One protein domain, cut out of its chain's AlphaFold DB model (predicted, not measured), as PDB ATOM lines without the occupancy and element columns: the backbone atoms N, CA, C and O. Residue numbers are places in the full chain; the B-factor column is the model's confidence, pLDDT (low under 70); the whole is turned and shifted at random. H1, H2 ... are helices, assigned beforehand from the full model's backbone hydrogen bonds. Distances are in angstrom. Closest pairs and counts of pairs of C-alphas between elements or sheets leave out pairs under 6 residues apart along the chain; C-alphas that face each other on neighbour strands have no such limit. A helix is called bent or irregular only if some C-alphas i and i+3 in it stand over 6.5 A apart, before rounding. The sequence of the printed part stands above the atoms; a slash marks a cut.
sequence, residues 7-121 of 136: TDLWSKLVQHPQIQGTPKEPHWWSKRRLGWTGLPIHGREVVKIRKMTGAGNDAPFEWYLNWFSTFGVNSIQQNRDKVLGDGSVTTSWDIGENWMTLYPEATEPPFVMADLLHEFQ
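This is residues 7 to 121 of the 136 residues of the protein "Putative carbohydrate sulfotransferase 15 isoform X1" of Stichopus japonicus (UniProt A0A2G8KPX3). An elongated body of short helices joined by much winding chain: the kinked helix H4 runs lengthwise along one side up to its kink, H3 crosses it at nearly a right angle, and the short H2 sits in the middle, near H4, H5 and H6. H1 lies toward one end of the long axis and H5 toward the other; the long stretch of residues 14 to 27 leads from H1 back to H2 in the middle, and that of residues 79 to 97 runs from the end of H4 along the body to H5. The printed part has 115 residues with six named helices, H1 to H6 in order along the chain, and no named strand; the class is all helix, though under half of the residues, 54, are in named elements. The whole is compact, with a radius of gyration of the C-alphas of 15.1 A, and its C-alphas span 48 by 29 by 25 A.

H4, residues 61 to 78, is the longest helix; it has a kink of 56 degrees near residue 72 and is irregular, with C-alphas 71 and 74 7.5 A apart. H3, residues 43 to 53, touches H4 at residues 62 to 67 alone; the closest C-alphas, of Ile 49 and Trp 67, are 6.2 A apart. The lines of H3 and H4 are about perpendicular, at 76 degrees. H2, residues 28 to 32, is only just irregular, with C-alphas 29 and 32 7.0 A apart. It is close to but not clearly touching H4; their closest C-alphas, of Trp 28 and Tyr 64, are 6.3 A apart. H2 is also close to but not clearly touching H6, residues 113 to 120, with the closest C-alphas, of Trp 29 and Met 113, 7.1 A apart. It does so also to H5, residues 98 to 102, with the closest C-alphas, of Lys 31 and Asn 98, 8.0 A apart. H1, residues 7 to 13, touches no helix. H4 and H6 are apart. In H1, H5 and H6 every O i to N i+4 pair is within hydrogen-bond range; in H3 it is 6 of 7, in H4 9 of 14, and in H2 0 of 1, with 0 of 2 O i to N i+3 pairs.

H4 measures 24.4 A from C-alpha 61 at (-27.227, -40.923, 10.889) to C-alpha 78 at (-39.564, -59.719, 1.367). H3 measures 15.5 A, H6 10.7 A and H1 9.8 A. H1 begins with C-alpha 7 at (-46.514, -48.348, 24.237), and H6 ends with C-alpha 120 at (-35.624, -35.569, 5.432).

The two C-alphas farthest apart, of Pro 17 and Glu 105, are 48.1 A apart. The printed part has no cut. The links H1 to H2 and H4 to H5 are long, with 14 and 19 residues. The mean pLDDT of the printed part is 89.1, and residues 55 and 96 are under 70.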
ATOM      1  N   THR A   7     -46.975 -46.949  24.244       92.81
ATOM      2  CA  THR A   7     -46.514 -48.348  24.237       92.81
ATOM      3  C   THR A   7     -47.649 -49.306  23.896       92.81
ATOM      4  O   THR A   7     -47.428 -50.231  23.124       92.81
ATOM      5  N   ASP A   8     -48.856 -49.051  24.410       94.81
ATOM      6  CA  ASP A   8     -50.059 -49.823  24.076       94.81
ATOM      7  C   ASP A   8     -50.469 -49.616  22.611       94.81
ATOM      8  O   ASP A   8     -50.748 -50.578  21.902       94.81
ATOM      9  N   LEU A   9     -50.413 -48.376  22.107       94.31
ATOM     10  CA  LEU A   9     -50.636 -48.137  20.680       94.31
ATOM     11  C   LEU A   9     -49.605 -48.882  19.823       94.31
ATOM     12  O   LEU A   9     -49.980 -49.558  18.871       94.31
ATOM     13  N   TRP A  10     -48.313 -48.768  20.150       93.69
ATOM     14  CA  TRP A  10     -47.257 -49.419  19.374       93.69
ATOM     15  C   TRP A  10     -47.422 -50.939  19.354       93.69
ATOM     16  O   TRP A  10     -47.360 -51.536  18.283       93.69
ATOM     17  N   SER A  11     -47.699 -51.562  20.506       93.62
ATOM     18  CA  SER A  11     -47.889 -53.014  20.590       93.62
ATOM     19  C   SER A  11     -49.096 -53.502  19.787       93.62
ATOM     20  O   SER A  11     -49.066 -54.627  19.296       93.62
ATOM     21  N   LYS A  12     -50.136 -52.676  19.615       95.38
ATOM     22  CA  LYS A  12     -51.294 -52.971  18.755       95.38
ATOM     23  C   LYS A  12     -50.996 -52.746  17.275       95.38
ATOM     24  O   LYS A  12     -51.358 -53.585  16.458       95.38
ATOM     25  N   LEU A  13     -50.306 -51.662  16.919       93.69
ATOM     26  CA  LEU A  13     -49.944 -51.369  15.527       93.69
ATOM     27  C   LEU A  13     -49.098 -52.488  14.916       93.69
ATOM     28  O   LEU A  13     -49.405 -52.960  13.826       93.69
ATOM     29  N   VAL A  14     -48.079 -52.971  15.629       92.50
ATOM     30  CA  VAL A  14     -47.181 -54.018  15.108       92.50
ATOM     31  C   VAL A  14     -47.847 -55.393  14.945       92.50
ATOM     32  O   VAL A  14     -47.226 -56.296  14.395       92.50
ATOM     33  N   GLN A  15     -49.096 -55.567  15.399       94.00
ATOM     34  CA  GLN A  15     -49.898 -56.768  15.119       94.00
ATOM     35  C   GLN A  15     -50.550 -56.726  13.731       94.00
ATOM     36  O   GLN A  15     -50.977 -57.762  13.225       94.00
ATOM     37  N   HIS A  16     -50.638 -55.552  13.098       93.81
ATOM     38  CA  HIS A  16     -51.201 -55.431  11.758       93.81
ATOM     39  C   HIS A  16     -50.241 -56.035  10.716       93.81
ATOM     40  O   HIS A  16     -49.061 -55.679  10.704       93.81
ATOM     41  N   PRO A  17     -50.708 -56.884   9.779       91.75
ATOM     42  CA  PRO A  17     -49.830 -57.611   8.853       91.75
ATOM     43  C   PRO A  17     -49.013 -56.704   7.919       91.75
ATOM     44  O   PRO A  17     -47.937 -57.094   7.462       91.75
ATOM     45  N   GLN A  18     -49.504 -55.491   7.648       92.50
ATOM     46  CA  GLN A  18     -48.801 -54.488   6.836       92.50
ATOM     47  C   GLN A  18     -47.868 -53.576   7.642       92.50
ATOM     48  O   GLN A  18     -47.250 -52.696   7.059       92.50
ATOM     49  N   ILE A  19     -47.752 -53.736   8.961       91.88
ATOM     50  CA  ILE A  19     -46.837 -52.930   9.775       91.88
ATOM     51  C   ILE A  19     -45.613 -53.770  10.117       91.88
ATOM     52  O   ILE A  19     -45.711 -54.886  10.623       91.88
ATOM     53  N   GLN A  20     -44.433 -53.222   9.842       92.19
ATOM     54  CA  GLN A  20     -43.185 -53.830  10.248       92.19
ATOM     55  C   GLN A  20     -42.863 -53.474  11.699       92.19
ATOM     56  O   GLN A  20     -42.541 -52.330  12.015       92.19
ATOM     57  N   GLY A  21     -42.883 -54.482  12.571       89.62
ATOM     58  CA  GLY A  21     -42.441 -54.335  13.951       89.62
ATOM     59  C   GLY A  21     -40.949 -54.022  14.046       89.62
ATOM     60  O   GLY A  21     -40.116 -54.732  13.484       89.62
ATOM     61  N   THR A  22     -40.615 -52.975  14.790       91.69
ATOM     62  CA  THR A  22     -39.246 -52.615  15.172       91.69
ATOM     63  C   THR A  22     -39.208 -52.316  16.673       91.69
ATOM     64  O   THR A  22     -40.241 -51.969  17.265       91.69
ATOM     65  N   PRO A  23     -38.047 -52.468  17.333       93.00
ATOM     66  CA  PRO A  23     -37.891 -52.016  18.705       93.00
ATOM     67  C   PRO A  23     -38.231 -50.521  18.787       93.00
ATOM     68  O   PRO A  23     -37.781 -49.717  17.964       93.00
ATOM     69  N   LYS A  24     -39.093 -50.175  19.748       91.81
ATOM     70  CA  LYS A  24     -39.632 -48.822  19.918       91.81
ATOM     71  C   LYS A  24     -38.514 -47.891  20.395       91.81
ATOM     72  O   LYS A  24     -37.486 -48.332  20.886       91.81
ATOM     73  N   GLU A  25     -38.736 -46.588  20.311       92.69
ATOM     74  CA  GLU A  25     -37.892 -45.587  20.975       92.69
ATOM     75  C   GLU A  25     -36.376 -45.691  20.681       92.69
ATOM     76  O   GLU A  25     -35.564 -45.721  21.611       92.69
ATOM     77  N   PRO A  26     -35.942 -45.692  19.403       92.88
ATOM     78  CA  PRO A  26     -34.532 -45.470  19.084       92.88
ATOM     79  C   PRO A  26     -34.023 -44.125  19.626       92.88
ATOM     80  O   PRO A  26     -32.831 -44.002  19.897       92.88
ATOM     81  N   HIS A  27     -34.904 -43.130  19.828       92.94
ATOM     82  CA  HIS A  27     -34.589 -41.781  20.325       92.94
ATOM     83  C   HIS A  27     -33.572 -41.007  19.475       92.94
ATOM     84  O   HIS A  27     -32.969 -40.049  19.964       92.94
ATOM     85  N   TRP A  28     -33.362 -41.412  18.220       93.31
ATOM     86  CA  TRP A  28     -32.303 -40.825  17.407       93.31
ATOM     87  C   TRP A  28     -32.591 -39.377  17.056       93.31
ATOM     88  O   TRP A  28     -31.805 -38.516  17.426       93.31
ATOM     89  N   TRP A  29     -33.759 -39.111  16.463       91.38
ATOM     90  CA  TRP A  29     -34.166 -37.781  16.010       91.38
ATOM     91  C   TRP A  29     -33.948 -36.681  17.065       91.38
ATOM     92  O   TRP A  29     -33.508 -35.583  16.722       91.38
ATOM     93  N   SER A  30     -34.181 -37.008  18.343       89.19
ATOM     94  CA  SER A  30     -34.004 -36.126  19.510       89.19
ATOM     95  C   SER A  30     -32.666 -36.374  20.213       89.19
ATOM     96  O   SER A  30     -31.626 -35.896  19.772       89.19
ATOM     97  N   LYS A  31     -32.679 -37.129  21.315       87.19
ATOM     98  CA  LYS A  31     -31.565 -37.214  22.266       87.19
ATOM     99  C   LYS A  31     -30.269 -37.719  21.647       87.19
ATOM    100  O   LYS A  31     -29.221 -37.127  21.897       87.19
ATOM    101  N   ARG A  32     -30.304 -38.828  20.890       90.44
ATOM    102  CA  ARG A  32     -29.052 -39.477  20.446       90.44
ATOM    103  C   ARG A  32     -28.325 -38.677  19.380       90.44
ATOM    104  O   ARG A  32     -27.113 -38.544  19.488       90.44
ATOM    105  N   ARG A  33     -29.051 -38.082  18.424       89.62
ATOM    106  CA  ARG A  33     -28.487 -37.138  17.443       89.62
ATOM    107  C   ARG A  33     -27.775 -35.975  18.129       89.62
ATOM    108  O   ARG A  33     -26.783 -35.475  17.617       89.62
ATOM    109  N   LEU A  34     -28.247 -35.588  19.313       88.19
ATOM    110  CA  LEU A  34     -27.639 -34.551  20.140       88.19
ATOM    111  C   LEU A  34     -26.665 -35.108  21.204       88.19
ATOM    112  O   LEU A  34     -26.464 -34.489  22.244       88.19
ATOM    113  N   GLY A  35     -26.084 -36.293  20.992       85.81
ATOM    114  CA  GLY A  35     -24.996 -36.832  21.821       85.81
ATOM    115  C   GLY A  35     -25.416 -37.660  23.043       85.81
ATOM    116  O   GLY A  35     -24.557 -38.108  23.801       85.81
ATOM    117  N   TRP A  36     -26.708 -37.918  23.261       87.56
ATOM    118  CA  TRP A  36     -27.136 -38.807  24.347       87.56
ATOM    119  C   TRP A  36     -26.844 -40.279  24.039       87.56
ATOM    120  O   TRP A  36     -27.248 -40.811  23.009       87.56
ATOM    121  N   THR A  37     -26.221 -40.977  24.988       89.00
ATOM    122  CA  THR A  37     -25.783 -42.379  24.834       89.00
ATOM    123  C   THR A  37     -26.411 -43.317  25.867       89.00
ATOM    124  O   THR A  37     -25.969 -44.458  26.041       89.00
ATOM    125  N   GLY A  38     -27.474 -42.873  26.545       88.12
ATOM    126  CA  GLY A  38     -28.172 -43.679  27.545       88.12
ATOM    127  C   GLY A  38     -28.803 -44.952  26.969       88.12
ATOM    128  O   GLY A  38     -29.074 -45.066  25.766       88.12
ATOM    129  N   LEU A  39     -29.035 -45.924  27.852       89.00
ATOM    130  CA  LEU A  39     -29.631 -47.223  27.532       89.00
ATOM    131  C   LEU A  39     -31.084 -47.266  28.051       89.00
ATOM    132  O   LEU A  39     -31.290 -47.503  29.238       89.00
ATOM    133  N   PRO A  40     -32.087 -46.993  27.197       80.62
ATOM    134  CA  PRO A  40     -33.505 -47.057  27.546       80.62
ATOM    135  C   PRO A  40     -33.983 -48.520  27.570       80.62
ATOM    136  O   PRO A  40     -33.183 -49.454  27.618       80.62
ATOM    137  N   ILE A  41     -35.298 -48.733  27.479       83.94
ATOM    138  CA  ILE A  41     -35.939 -50.058  27.503       83.94
ATOM    139  C   ILE A  41     -35.364 -51.060  26.474       83.94
ATOM    140  O   ILE A  41     -35.341 -52.256  26.743       83.94
ATOM    141  N   HIS A  42     -34.813 -50.578  25.354       90.31
ATOM    142  CA  HIS A  42     -34.139 -51.377  24.316       90.31
ATOM    143  C   HIS A  42     -32.602 -51.279  24.381       90.31
ATOM    144  O   HIS A  42     -31.908 -51.125  23.373       90.31
ATOM    145  N   GLY A  43     -32.037 -51.308  25.591       92.19
ATOM    146  CA  GLY A  43     -30.598 -51.137  25.808       92.19
ATOM    147  C   GLY A  43     -29.723 -52.171  25.086       92.19
ATOM    148  O   GLY A  43     -28.630 -51.835  24.631       92.19
ATOM    149  N   ARG A  44     -30.197 -53.414  24.921       94.12
ATOM    150  CA  ARG A  44     -29.453 -54.472  24.208       94.12
ATOM    151  C   ARG A  44     -29.334 -54.161  22.718       94.12
ATOM    152  O   ARG A  44     -28.257 -54.304  22.142       94.12
ATOM    153  N   GLU A  45     -30.423 -53.705  22.112       94.50
ATOM    154  CA  GLU A  45     -30.495 -53.283  20.719       94.50
ATOM    155  C   GLU A  45     -29.599 -52.068  20.479       94.50
ATOM    156  O   GLU A  45     -28.810 -52.061  19.537       94.50
ATOM    157  N   VAL A  46     -29.630 -51.092  21.390       93.75
ATOM    158  CA  VAL A  46     -28.759 -49.907  21.340       93.75
ATOM    159  C   VAL A  46     -27.285 -50.305  21.355       93.75
ATOM    160  O   VAL A  46     -26.517 -49.859  20.505       93.75
ATOM    161  N   VAL A  47     -26.882 -51.190  22.273       93.25
ATOM    162  CA  VAL A  47     -25.499 -51.688  22.340       93.25
ATOM    163  C   VAL A  47     -25.118 -52.452  21.071       93.25
ATOM    164  O   VAL A  47     -23.984 -52.327  20.608       93.25
ATOM    165  N   LYS A  48     -26.042 -53.228  20.486       94.25
ATOM    166  CA  LYS A  48     -25.804 -53.939  19.223       94.25
ATOM    167  C   LYS A  48     -25.487 -52.962  18.090       94.25
ATOM    168  O   LYS A  48     -24.466 -53.140  17.434       94.25
ATOM    169  N   ILE A  49     -26.303 -51.927  17.903       94.44
ATOM    170  CA  ILE A  49     -26.077 -50.925  16.851       94.44
ATOM    171  C   ILE A  49     -24.797 -50.127  17.107       94.44
ATOM    172  O   ILE A  49     -23.997 -49.945  16.195       94.44
ATOM    173  N   ARG A  50     -24.525 -49.741  18.358       92.25
ATOM    174  CA  ARG A  50     -23.304 -49.002  18.717       92.25
ATOM    175  C   ARG A  50     -22.016 -49.762  18.377       92.25
ATOM    176  O   ARG A  50     -21.008 -49.148  18.033       92.25
ATOM    177  N   LYS A  51     -22.034 -51.097  18.464       92.25
ATOM    178  CA  LYS A  51     -20.905 -51.943  18.037       92.25
ATOM    179  C   LYS A  51     -20.691 -51.921  16.521       92.25
ATOM    180  O   LYS A  51     -19.568 -52.133  16.088       92.25
ATOM    181  N   MET A  52     -21.736 -51.659  15.735       92.06
ATOM    182  CA  MET A  52     -21.656 -51.569  14.271       92.06
ATOM    183  C   MET A  52     -21.093 -50.223  13.804       92.06
ATOM    184  O   MET A  52     -20.437 -50.173  12.772       92.06
ATOM    185  N   THR A  53     -21.324 -49.141  14.556       86.62
ATOM    186  CA  THR A  53     -20.905 -47.778  14.179       86.62
ATOM    187  C   THR A  53     -19.593 -47.315  14.812       86.62
ATOM    188  O   THR A  53     -19.161 -46.200  14.547       86.62
ATOM    189  N   GLY A  54     -18.929 -48.146  15.622       71.69
ATOM    190  CA  GLY A  54     -17.548 -47.876  16.037       71.69
ATOM    191  C   GLY A  54     -17.364 -46.958  17.252       71.69
ATOM    192  O   GLY A  54     -16.389 -46.219  17.286       71.69
ATOM    193  N   ALA A  55     -18.207 -47.110  18.283       66.69
ATOM    194  CA  ALA A  55     -18.018 -46.612  19.660       66.69
ATOM    195  C   ALA A  55     -18.693 -45.290  20.046       66.69
ATOM    196  O   ALA A  55     -18.606 -44.286  19.354       66.69
ATOM    197  N   GLY A  56     -19.287 -45.316  21.248       75.19
ATOM    198  CA  GLY A  56     -19.502 -44.181  22.158       75.19
ATOM    199  C   GLY A  56     -20.396 -43.028  21.704       75.19
ATOM    200  O   GLY A  56     -20.865 -42.295  22.562       75.19
ATOM    201  N   ASN A  57     -20.650 -42.880  20.411       87.75
ATOM    202  CA  ASN A  57     -21.371 -41.776  19.813       87.75
ATOM    203  C   ASN A  57     -22.513 -42.328  18.958       87.75
ATOM    204  O   ASN A  57     -22.292 -42.927  17.906       87.75
ATOM    205  N   ASP A  58     -23.740 -42.123  19.428       92.31
ATOM    206  CA  ASP A  58     -24.946 -42.561  18.727       92.31
ATOM    207  C   ASP A  58     -25.508 -41.465  17.791       92.31
ATOM    208  O   ASP A  58     -26.574 -41.649  17.202       92.31
ATOM    209  N   ALA A  59     -24.824 -40.319  17.670       90.75
ATOM    210  CA  ALA A  59     -25.296 -39.171  16.900       90.75
ATOM    211  C   ALA A  59     -25.307 -39.344  15.371       90.75
ATOM    212  O   ALA A  59     -26.239 -38.826  14.751       90.75
ATOM    213  N   PRO A  60     -24.338 -40.037  14.736       91.88
ATOM    214  CA  PRO A  60     -24.315 -40.178  13.280       91.88
ATOM    215  C   PRO A  60     -25.590 -40.825  12.725       91.88
ATOM    216  O   PRO A  60     -26.190 -41.695  13.362       91.88
ATOM    217  N   PHE A  61     -26.002 -40.419  11.522       92.19
ATOM    218  CA  PHE A  61     -27.227 -40.923  10.889       92.19
ATOM    219  C   PHE A  61     -27.137 -42.414  10.544       92.19
ATOM    220  O   PHE A  61     -28.134 -43.133  10.596       92.19
ATOM    221  N   GLU A  62     -25.931 -42.920  10.306       94.00
ATOM    222  CA  GLU A  62     -25.640 -44.339  10.111       94.00
ATOM    223  C   GLU A  62     -26.121 -45.185  11.292       94.00
ATOM    224  O   GLU A  62     -26.554 -46.319  11.097       94.00
ATOM    225  N   TRP A  63     -26.109 -44.647  12.516       95.06
ATOM    226  CA  TRP A  63     -26.669 -45.333  13.678       95.06
ATOM    227  C   TRP A  63     -28.172 -45.582  13.498       95.06
ATOM    228  O   TRP A  63     -28.649 -46.706  13.677       95.06
ATOM    229  N   TYR A  64     -28.918 -44.558  13.074       94.38
ATOM    230  CA  TYR A  64     -30.356 -44.649  12.808       94.38
ATOM    231  C   TYR A  64     -30.664 -45.608  11.660       94.38
ATOM    232  O   TYR A  64     -31.539 -46.466  11.778       94.38
ATOM    233  N   LEU A  65     -29.900 -45.523  10.569       93.44
ATOM    234  CA  LEU A  65     -30.044 -46.437   9.436       93.44
ATOM    235  C   LEU A  65     -29.751 -47.887   9.838       93.44
ATOM    236  O   LEU A  65     -30.495 -48.793   9.457       93.44
ATOM    237  N   ASN A  66     -28.722 -48.124  10.655       94.38
ATOM    238  CA  ASN A  66     -28.373 -49.456  11.143       94.38
ATOM    239  C   ASN A  66     -29.439 -50.047  12.071       94.38
ATOM    240  O   ASN A  66     -29.665 -51.258  12.025       94.38
ATOM    241  N   TRP A  67     -30.132 -49.222  12.866       94.31
ATOM    242  CA  TRP A  67     -31.277 -49.661  13.670       94.31
ATOM    243  C   TRP A  67     -32.343 -50.320  12.793       94.31
ATOM    244  O   TRP A  67     -32.694 -51.486  12.985       94.31
ATOM    245  N   PHE A  68     -32.812 -49.607  11.771       93.06
ATOM    246  CA  PHE A  68     -33.842 -50.135  10.882       93.06
ATOM    247  C   PHE A  68     -33.328 -51.245   9.979       93.06
ATOM    248  O   PHE A  68     -34.041 -52.226   9.773       93.06
ATOM    249  N   SER A  69     -32.081 -51.166   9.521       92.44
ATOM    250  CA  SER A  69     -31.459 -52.235   8.732       92.44
ATOM    251  C   SER A  69     -31.402 -53.551   9.510       92.44
ATOM    252  O   SER A  69     -31.711 -54.610   8.973       92.44
ATOM    253  N   THR A  70     -31.096 -53.479  10.806       93.06
ATOM    254  CA  THR A  70     -30.975 -54.653  11.678       93.06
ATOM    255  C   THR A  70     -32.326 -55.223  12.096       93.06
ATOM    256  O   THR A  70     -32.460 -56.443  12.206       93.06
ATOM    257  N   PHE A  71     -33.311 -54.367  12.380       91.81
ATOM    258  CA  PHE A  71     -34.552 -54.791  13.034       91.81
ATOM    259  C   PHE A  71     -35.814 -54.696  12.166       91.81
ATOM    260  O   PHE A  71     -36.853 -55.201  12.580       91.81
ATOM    261  N   GLY A  72     -35.757 -54.070  10.987       85.94
ATOM    262  CA  GLY A  72     -36.935 -53.832  10.143       85.94
ATOM    263  C   GLY A  72     -36.760 -54.104   8.646       85.94
ATOM    264  O   GLY A  72     -37.723 -54.497   7.999       85.94
ATOM    265  N   VAL A  73     -35.569 -53.933   8.065       82.00
ATOM    266  CA  VAL A  73     -35.409 -53.972   6.595       82.00
ATOM    267  C   VAL A  73     -35.542 -55.379   6.008       82.00
ATOM    268  O   VAL A  73     -36.135 -55.521   4.939       82.00
ATOM    269  N   ASN A  74     -35.068 -56.427   6.693       73.88
ATOM    270  CA  ASN A  74     -35.080 -57.799   6.152       73.88
ATOM    271  C   ASN A  74     -36.479 -58.272   5.720       73.88
ATOM    272  O   ASN A  74     -36.633 -58.977   4.728       73.88
ATOM    273  N   SER A  75     -37.518 -57.866   6.440       71.94
ATOM    274  CA  SER A  75     -38.908 -58.217   6.147       71.94
ATOM    275  C   SER A  75     -39.575 -57.288   5.131       71.94
ATOM    276  O   SER A  75     -40.516 -57.712   4.465       71.94
ATOM    277  N   ILE A  76     -39.087 -56.055   4.967       77.62
ATOM    278  CA  ILE A  76     -39.530 -55.141   3.899       77.62
ATOM    279  C   ILE A  76     -38.951 -55.570   2.551       77.62
ATOM    280  O   ILE A  76     -39.615 -55.473   1.523       77.62
ATOM    281  N   GLN A  77     -37.732 -56.113   2.538       82.06
ATOM    282  CA  GLN A  77     -37.162 -56.704   1.325       82.06
ATOM    283  C   GLN A  77     -38.007 -57.876   0.804       82.06
ATOM    284  O   GLN A  77     -38.097 -58.067  -0.405       82.06
ATOM    285  N   GLN A  78     -38.656 -58.620   1.705       82.12
ATOM    286  CA  GLN A  78     -39.564 -59.719   1.367       82.12
ATOM    287  C   GLN A  78     -40.975 -59.239   0.992       82.12
ATOM    288  O   GLN A  78     -41.660 -59.904   0.221       82.12
ATOM    289  N   ASN A  79     -41.420 -58.099   1.531       85.75
ATOM    290  CA  ASN A  79     -42.712 -57.494   1.221       85.75
ATOM    291  C   ASN A  79     -42.612 -55.959   1.268       85.75
ATOM    292  O   ASN A  79     -42.604 -55.360   2.348       85.75
ATOM    293  N   ARG A  80     -42.571 -55.335   0.085       86.06
ATOM    294  CA  ARG A  80     -42.400 -53.882  -0.074       86.06
ATOM    295  C   ARG A  80     -43.633 -53.058   0.298       86.06
ATOM    296  O   ARG A  80     -43.505 -51.848   0.433       86.06
ATOM    297  N   ASP A  81     -44.780 -53.697   0.521       89.19
ATOM    298  CA  ASP A  81     -46.020 -53.016   0.915       89.19
ATOM    299  C   ASP A  81     -46.103 -52.782   2.431       89.19
ATOM    300  O   ASP A  81     -47.065 -52.194   2.932       89.19
ATOM    301  N   LYS A  82     -45.109 -53.257   3.194       91.06
ATOM    302  CA  LYS A  82     -45.049 -53.035   4.637       91.06
ATOM    303  C   LYS A  82     -44.610 -51.614   4.980       91.06
ATOM    304  O   LYS A  82     -43.645 -51.085   4.435       91.06
ATOM    305  N   VAL A  83     -45.268 -51.043   5.983       91.00
ATOM    306  CA  VAL A  83     -44.970 -49.730   6.554       91.00
ATOM    307  C   VAL A  83     -44.033 -49.882   7.749       91.00
ATOM    308  O   VAL A  83     -44.276 -50.688   8.648       91.00
ATOM    309  N   LEU A  84     -42.979 -49.075   7.781       91.12
ATOM    310  CA  LEU A  84     -42.019 -48.975   8.880       91.12
ATOM    311  C   LEU A  84     -42.282 -47.700   9.690       91.12
ATOM    312  O   LEU A  84     -42.707 -46.690   9.130       91.12
ATOM    313  N   GLY A  85     -42.002 -47.724  10.993       90.50
ATOM    314  CA  GLY A  85     -42.193 -46.555  11.849       90.50
ATOM    315  C   GLY A  85     -41.195 -46.453  12.998       90.50
ATOM    316  O   GLY A  85     -40.623 -47.449  13.440       90.50
ATOM    317  N   ASP A  86     -41.027 -45.223  13.486       92.56
ATOM    318  CA  ASP A  86     -40.314 -44.881  14.716       92.56
ATOM    319  C   ASP A  86     -41.332 -44.467  15.792       92.56
ATOM    320  O   ASP A  86     -42.048 -43.477  15.651       92.56
ATOM    321  N   GLY A  87     -41.393 -45.230  16.886       91.56
ATOM    322  CA  GLY A  87     -42.299 -44.988  18.012       91.56
ATOM    323  C   GLY A  87     -41.729 -44.115  19.141       91.56
ATOM    324  O   GLY A  87     -42.143 -44.288  20.291       91.56
ATOM    325  N   SER A  88     -40.750 -43.243  18.888       92.25
ATOM    326  CA  SER A  88     -40.097 -42.414  19.917       92.25
ATOM    327  C   SER A  88     -40.999 -41.295  20.452       92.25
ATOM    328  O   SER A  88     -41.366 -40.368  19.735       92.25
ATOM    329  N   VAL A  89     -41.304 -41.306  21.757       91.81
ATOM    330  CA  VAL A  89     -42.094 -40.219  22.377       91.81
ATOM    331  C   VAL A  89     -41.330 -38.903  22.479       91.81
ATOM    332  O   VAL A  89     -41.954 -37.841  22.486       91.81
ATOM    333  N   THR A  90     -40.001 -38.968  22.568       90.00
ATOM    334  CA  THR A  90     -39.127 -37.794  22.692       90.00
ATOM    335  C   THR A  90     -39.192 -36.915  21.451       90.00
ATOM    336  O   THR A  90     -39.173 -35.704  21.587       90.00
ATOM    337  N   THR A  91     -39.436 -37.482  20.266       90.88
ATOM    338  CA  THR A  91     -39.615 -36.722  19.018       90.88
ATOM    339  C   THR A  91     -40.703 -35.643  19.113       90.88
ATOM    340  O   THR A  91     -40.610 -34.628  18.438       90.88
ATOM    341  N   SER A  92     -41.720 -35.829  19.966       88.56
ATOM    342  CA  SER A  92     -42.843 -34.880  20.088       88.56
ATOM    343  C   SER A  92     -42.602 -33.665  20.990       88.56
ATOM    344  O   SER A  92     -43.406 -32.742  20.948       88.56
ATOM    345  N   TRP A  93     -41.568 -33.667  21.835       85.62
ATOM    346  CA  TRP A  93     -41.374 -32.604  22.837       85.62
ATOM    347  C   TRP A  93     -39.914 -32.228  23.074       85.62
ATOM    348  O   TRP A  93     -39.631 -31.169  23.625       85.62
ATOM    349  N   ASP A  94     -38.985 -33.103  22.712       86.00
ATOM    350  CA  ASP A  94     -37.590 -32.957  23.072       86.00
ATOM    351  C   ASP A  94     -36.844 -32.160  22.008       86.00
ATOM    352  O   ASP A  94     -36.422 -32.692  20.978       86.00
ATOM    353  N   ILE A  95     -36.699 -30.869  22.286       73.69
ATOM    354  CA  ILE A  95     -35.709 -30.000  21.642       73.69
ATOM    355  C   ILE A  95     -34.358 -30.049  22.379       73.69
ATOM    356  O   ILE A  95     -33.339 -29.679  21.802       73.69
ATOM    357  N   GLY A  96     -34.346 -30.578  23.612       66.88
ATOM    358  CA  GLY A  96     -33.183 -30.698  24.488       66.88
ATOM    359  C   GLY A  96     -32.496 -29.370  24.822       66.88
ATOM    360  O   GLY A  96     -32.850 -28.306  24.326       66.88
ATOM    361  N   GLU A  97     -31.463 -29.451  25.656       74.69
ATOM    362  CA  GLU A  97     -30.468 -28.382  25.847       74.69
ATOM    363  C   GLU A  97     -29.197 -28.642  25.030       74.69
ATOM    364  O   GLU A  97     -28.402 -27.746  24.774       74.69
ATOM    365  N   ASN A  98     -29.026 -29.877  24.558       78.12
ATOM    366  CA  ASN A  98     -27.822 -30.328  23.870       78.12
ATOM    367  C   ASN A  98     -27.564 -29.598  22.538       78.12
ATOM    368  O   ASN A  98     -26.443 -29.638  22.034       78.12
ATOM    369  N   TRP A  99     -28.568 -28.927  21.957       84.31
ATOM    370  CA  TRP A  99     -28.344 -28.049  20.804       84.31
ATOM    371  C   TRP A  99     -27.419 -26.879  21.165       84.31
ATOM    372  O   TRP A  99     -26.628 -26.492  20.317       84.31
ATOM    373  N   MET A 100     -27.424 -26.386  22.412       87.81
ATOM    374  CA  MET A 100     -26.517 -25.320  22.862       87.81
ATOM    375  C   MET A 100     -25.055 -25.773  22.830       87.81
ATOM    376  O   MET A 100     -24.161 -24.990  22.545       87.81
ATOM    377  N   THR A 101     -24.793 -27.060  23.075       84.00
ATOM    378  CA  THR A 101     -23.438 -27.620  22.950       84.00
ATOM    379  C   THR A 101     -22.997 -27.724  21.489       84.00
ATOM    380  O   THR A 101     -21.820 -27.550  21.191       84.00
ATOM    381  N   LEU A 102     -23.924 -28.021  20.575       81.12
ATOM    382  CA  LEU A 102     -23.635 -28.145  19.143       81.12
ATOM    383  C   LEU A 102     -23.589 -26.790  18.420       81.12
ATOM    384  O   LEU A 102     -22.902 -26.666  17.409       81.12
ATOM    385  N   TYR A 103     -24.302 -25.793  18.943       87.44
ATOM    386  CA  TYR A 103     -24.447 -24.449  18.387       87.44
ATOM    387  C   TYR A 103     -24.193 -23.395  19.479       87.44
ATOM    388  O   TYR A 103     -25.120 -22.690  19.871       87.44
ATOM    389  N   PRO A 104     -22.951 -23.278  19.989       90.81
ATOM    390  CA  PRO A 104     -22.638 -22.438  21.153       90.81
ATOM    391  C   PRO A 104     -22.864 -20.939  20.921       90.81
ATOM    392  O   PRO A 104     -23.115 -20.205  21.871       90.81
ATOM    393  N   GLU A 105     -22.810 -20.492  19.665       94.19
ATOM    394  CA  GLU A 105     -23.015 -19.089  19.280       94.19
ATOM    395  C   GLU A 105     -24.490 -18.747  19.000       94.19
ATOM    396  O   GLU A 105     -24.815 -17.600  18.692       94.19
ATOM    397  N   ALA A 106     -25.394 -19.731  19.048       90.88
ATOM    398  CA  ALA A 106     -26.804 -19.525  18.746       90.88
ATOM    399  C   ALA A 106     -27.591 -19.139  20.009       90.88
ATOM    400  O   ALA A 106     -27.463 -19.765  21.059       90.88
ATOM    401  N   THR A 107     -28.441 -18.118  19.901       92.00
ATOM    402  CA  THR A 107     -29.328 -17.661  20.989       92.00
ATOM    403  C   THR A 107     -30.632 -18.458  21.074       92.00
ATOM    404  O   THR A 107     -31.317 -18.420  22.094       92.00
ATOM    405  N   GLU A 108     -30.951 -19.212  20.023       89.81
ATOM    406  CA  GLU A 108     -32.083 -20.130  19.909       89.81
ATOM    407  C   GLU A 108     -31.688 -21.349  19.052       89.81
ATOM    408  O   GLU A 108     -30.696 -21.276  18.318       89.81
ATOM    409  N   PRO A 109     -32.419 -22.482  19.117       87.62
ATOM    410  CA  PRO A 109     -32.125 -23.624  18.262       87.62
ATOM    411  C   PRO A 109     -32.217 -23.218  16.780       87.62
ATOM    412  O   PRO A 109     -33.275 -22.749  16.362       87.62
ATOM    413  N   PRO A 110     -31.174 -23.438  15.958       88.44
ATOM    414  CA  PRO A 110     -31.179 -23.014  14.551       88.44
ATOM    415  C   PRO A 110     -32.211 -23.759  13.694       88.44
ATOM    416  O   PRO A 110     -32.559 -23.315  12.605       88.44
ATOM    417  N   PHE A 111     -32.669 -24.914  14.170       88.12
ATOM    418  CA  PHE A 111     -33.765 -25.687  13.605       88.12
ATOM    419  C   PHE A 111     -34.381 -26.548  14.708       88.12
ATOM    420  O   PHE A 111     -33.702 -26.979  15.650       88.12
ATOM    421  N   VAL A 112     -35.668 -26.846  14.573       87.50
ATOM    422  CA  VAL A 112     -36.383 -27.768  15.454       87.50
ATOM    423  C   VAL A 112     -36.532 -29.145  14.812       87.50
ATOM    424  O   VAL A 112     -36.233 -29.379  13.643       87.50
ATOM    425  N   MET A 113     -37.030 -30.098  15.601       88.62
ATOM    426  CA  MET A 113     -37.313 -31.450  15.126       88.62
ATOM    427  C   MET A 113     -38.219 -31.485  13.893       88.62
ATOM    428  O   MET A 113     -38.038 -32.320  13.011       88.62
ATOM    429  N   ALA A 114     -39.218 -30.601  13.870       89.44
ATOM    430  CA  ALA A 114     -40.189 -30.533  12.790       89.44
ATOM    431  C   ALA A 114     -39.521 -30.149  11.464       89.44
ATOM    432  O   ALA A 114     -39.801 -30.798  10.461       89.44
ATOM    433  N   ASP A 115     -38.593 -29.186  11.486       92.12
ATOM    434  CA  ASP A 115     -37.847 -28.754  10.300       92.12
ATOM    435  C   ASP A 115     -37.039 -29.917   9.722       92.12
ATOM    436  O   ASP A 115     -37.135 -30.227   8.538       92.12
ATOM    437  N   LEU A 116     -36.315 -30.642  10.582       90.19
ATOM    438  CA  LEU A 116     -35.527 -31.803  10.165       90.19
ATOM    439  C   LEU A 116     -36.395 -32.929   9.601       90.19
ATOM    440  O   LEU A 116     -36.053 -33.519   8.580       90.19
ATOM    441  N   LEU A 117     -37.508 -33.260  10.259       91.75
ATOM    442  CA  LEU A 117     -38.402 -34.311   9.769       91.75
ATOM    443  C   LEU A 117     -39.030 -33.928   8.429       91.75
ATOM    444  O   LEU A 117     -39.151 -34.790   7.561       91.75
ATOM    445  N   HIS A 118     -39.410 -32.661   8.263       94.31
ATOM    446  CA  HIS A 118     -39.976 -32.165   7.016       94.31
ATOM    447  C   HIS A 118     -38.958 -32.220   5.875       94.31
ATOM    448  O   HIS A 118     -39.302 -32.687   4.794       94.31
ATOM    449  N   GLU A 119     -37.706 -31.836   6.134       95.44
ATOM    450  CA  GLU A 119     -36.640 -31.872   5.130       95.44
ATOM    451  C   GLU A 119     -36.272 -33.312   4.732       95.44
ATOM    452  O   GLU A 119     -36.205 -33.652   3.553       95.44
ATOM    453  N   PHE A 120     -36.078 -34.203   5.709       92.62
ATOM    454  CA  PHE A 120     -35.624 -35.569   5.432       92.62
ATOM    455  C   PHE A 120     -36.740 -36.491   4.939       92.62
ATOM    456  O   PHE A 120     -36.479 -37.403   4.152       92.62
ATOM    457  N   GLN A 121     -37.961 -36.337   5.454       93.75
ATOM    458  CA  GLN A 121     -39.098 -37.220   5.191       93.75
ATOM    459  C   GLN A 121     -40.399 -36.403   5.060       93.75
ATOM    460  O   GLN A 121     -41.321 -36.577   5.865       93.75
TER     461      GLN A 121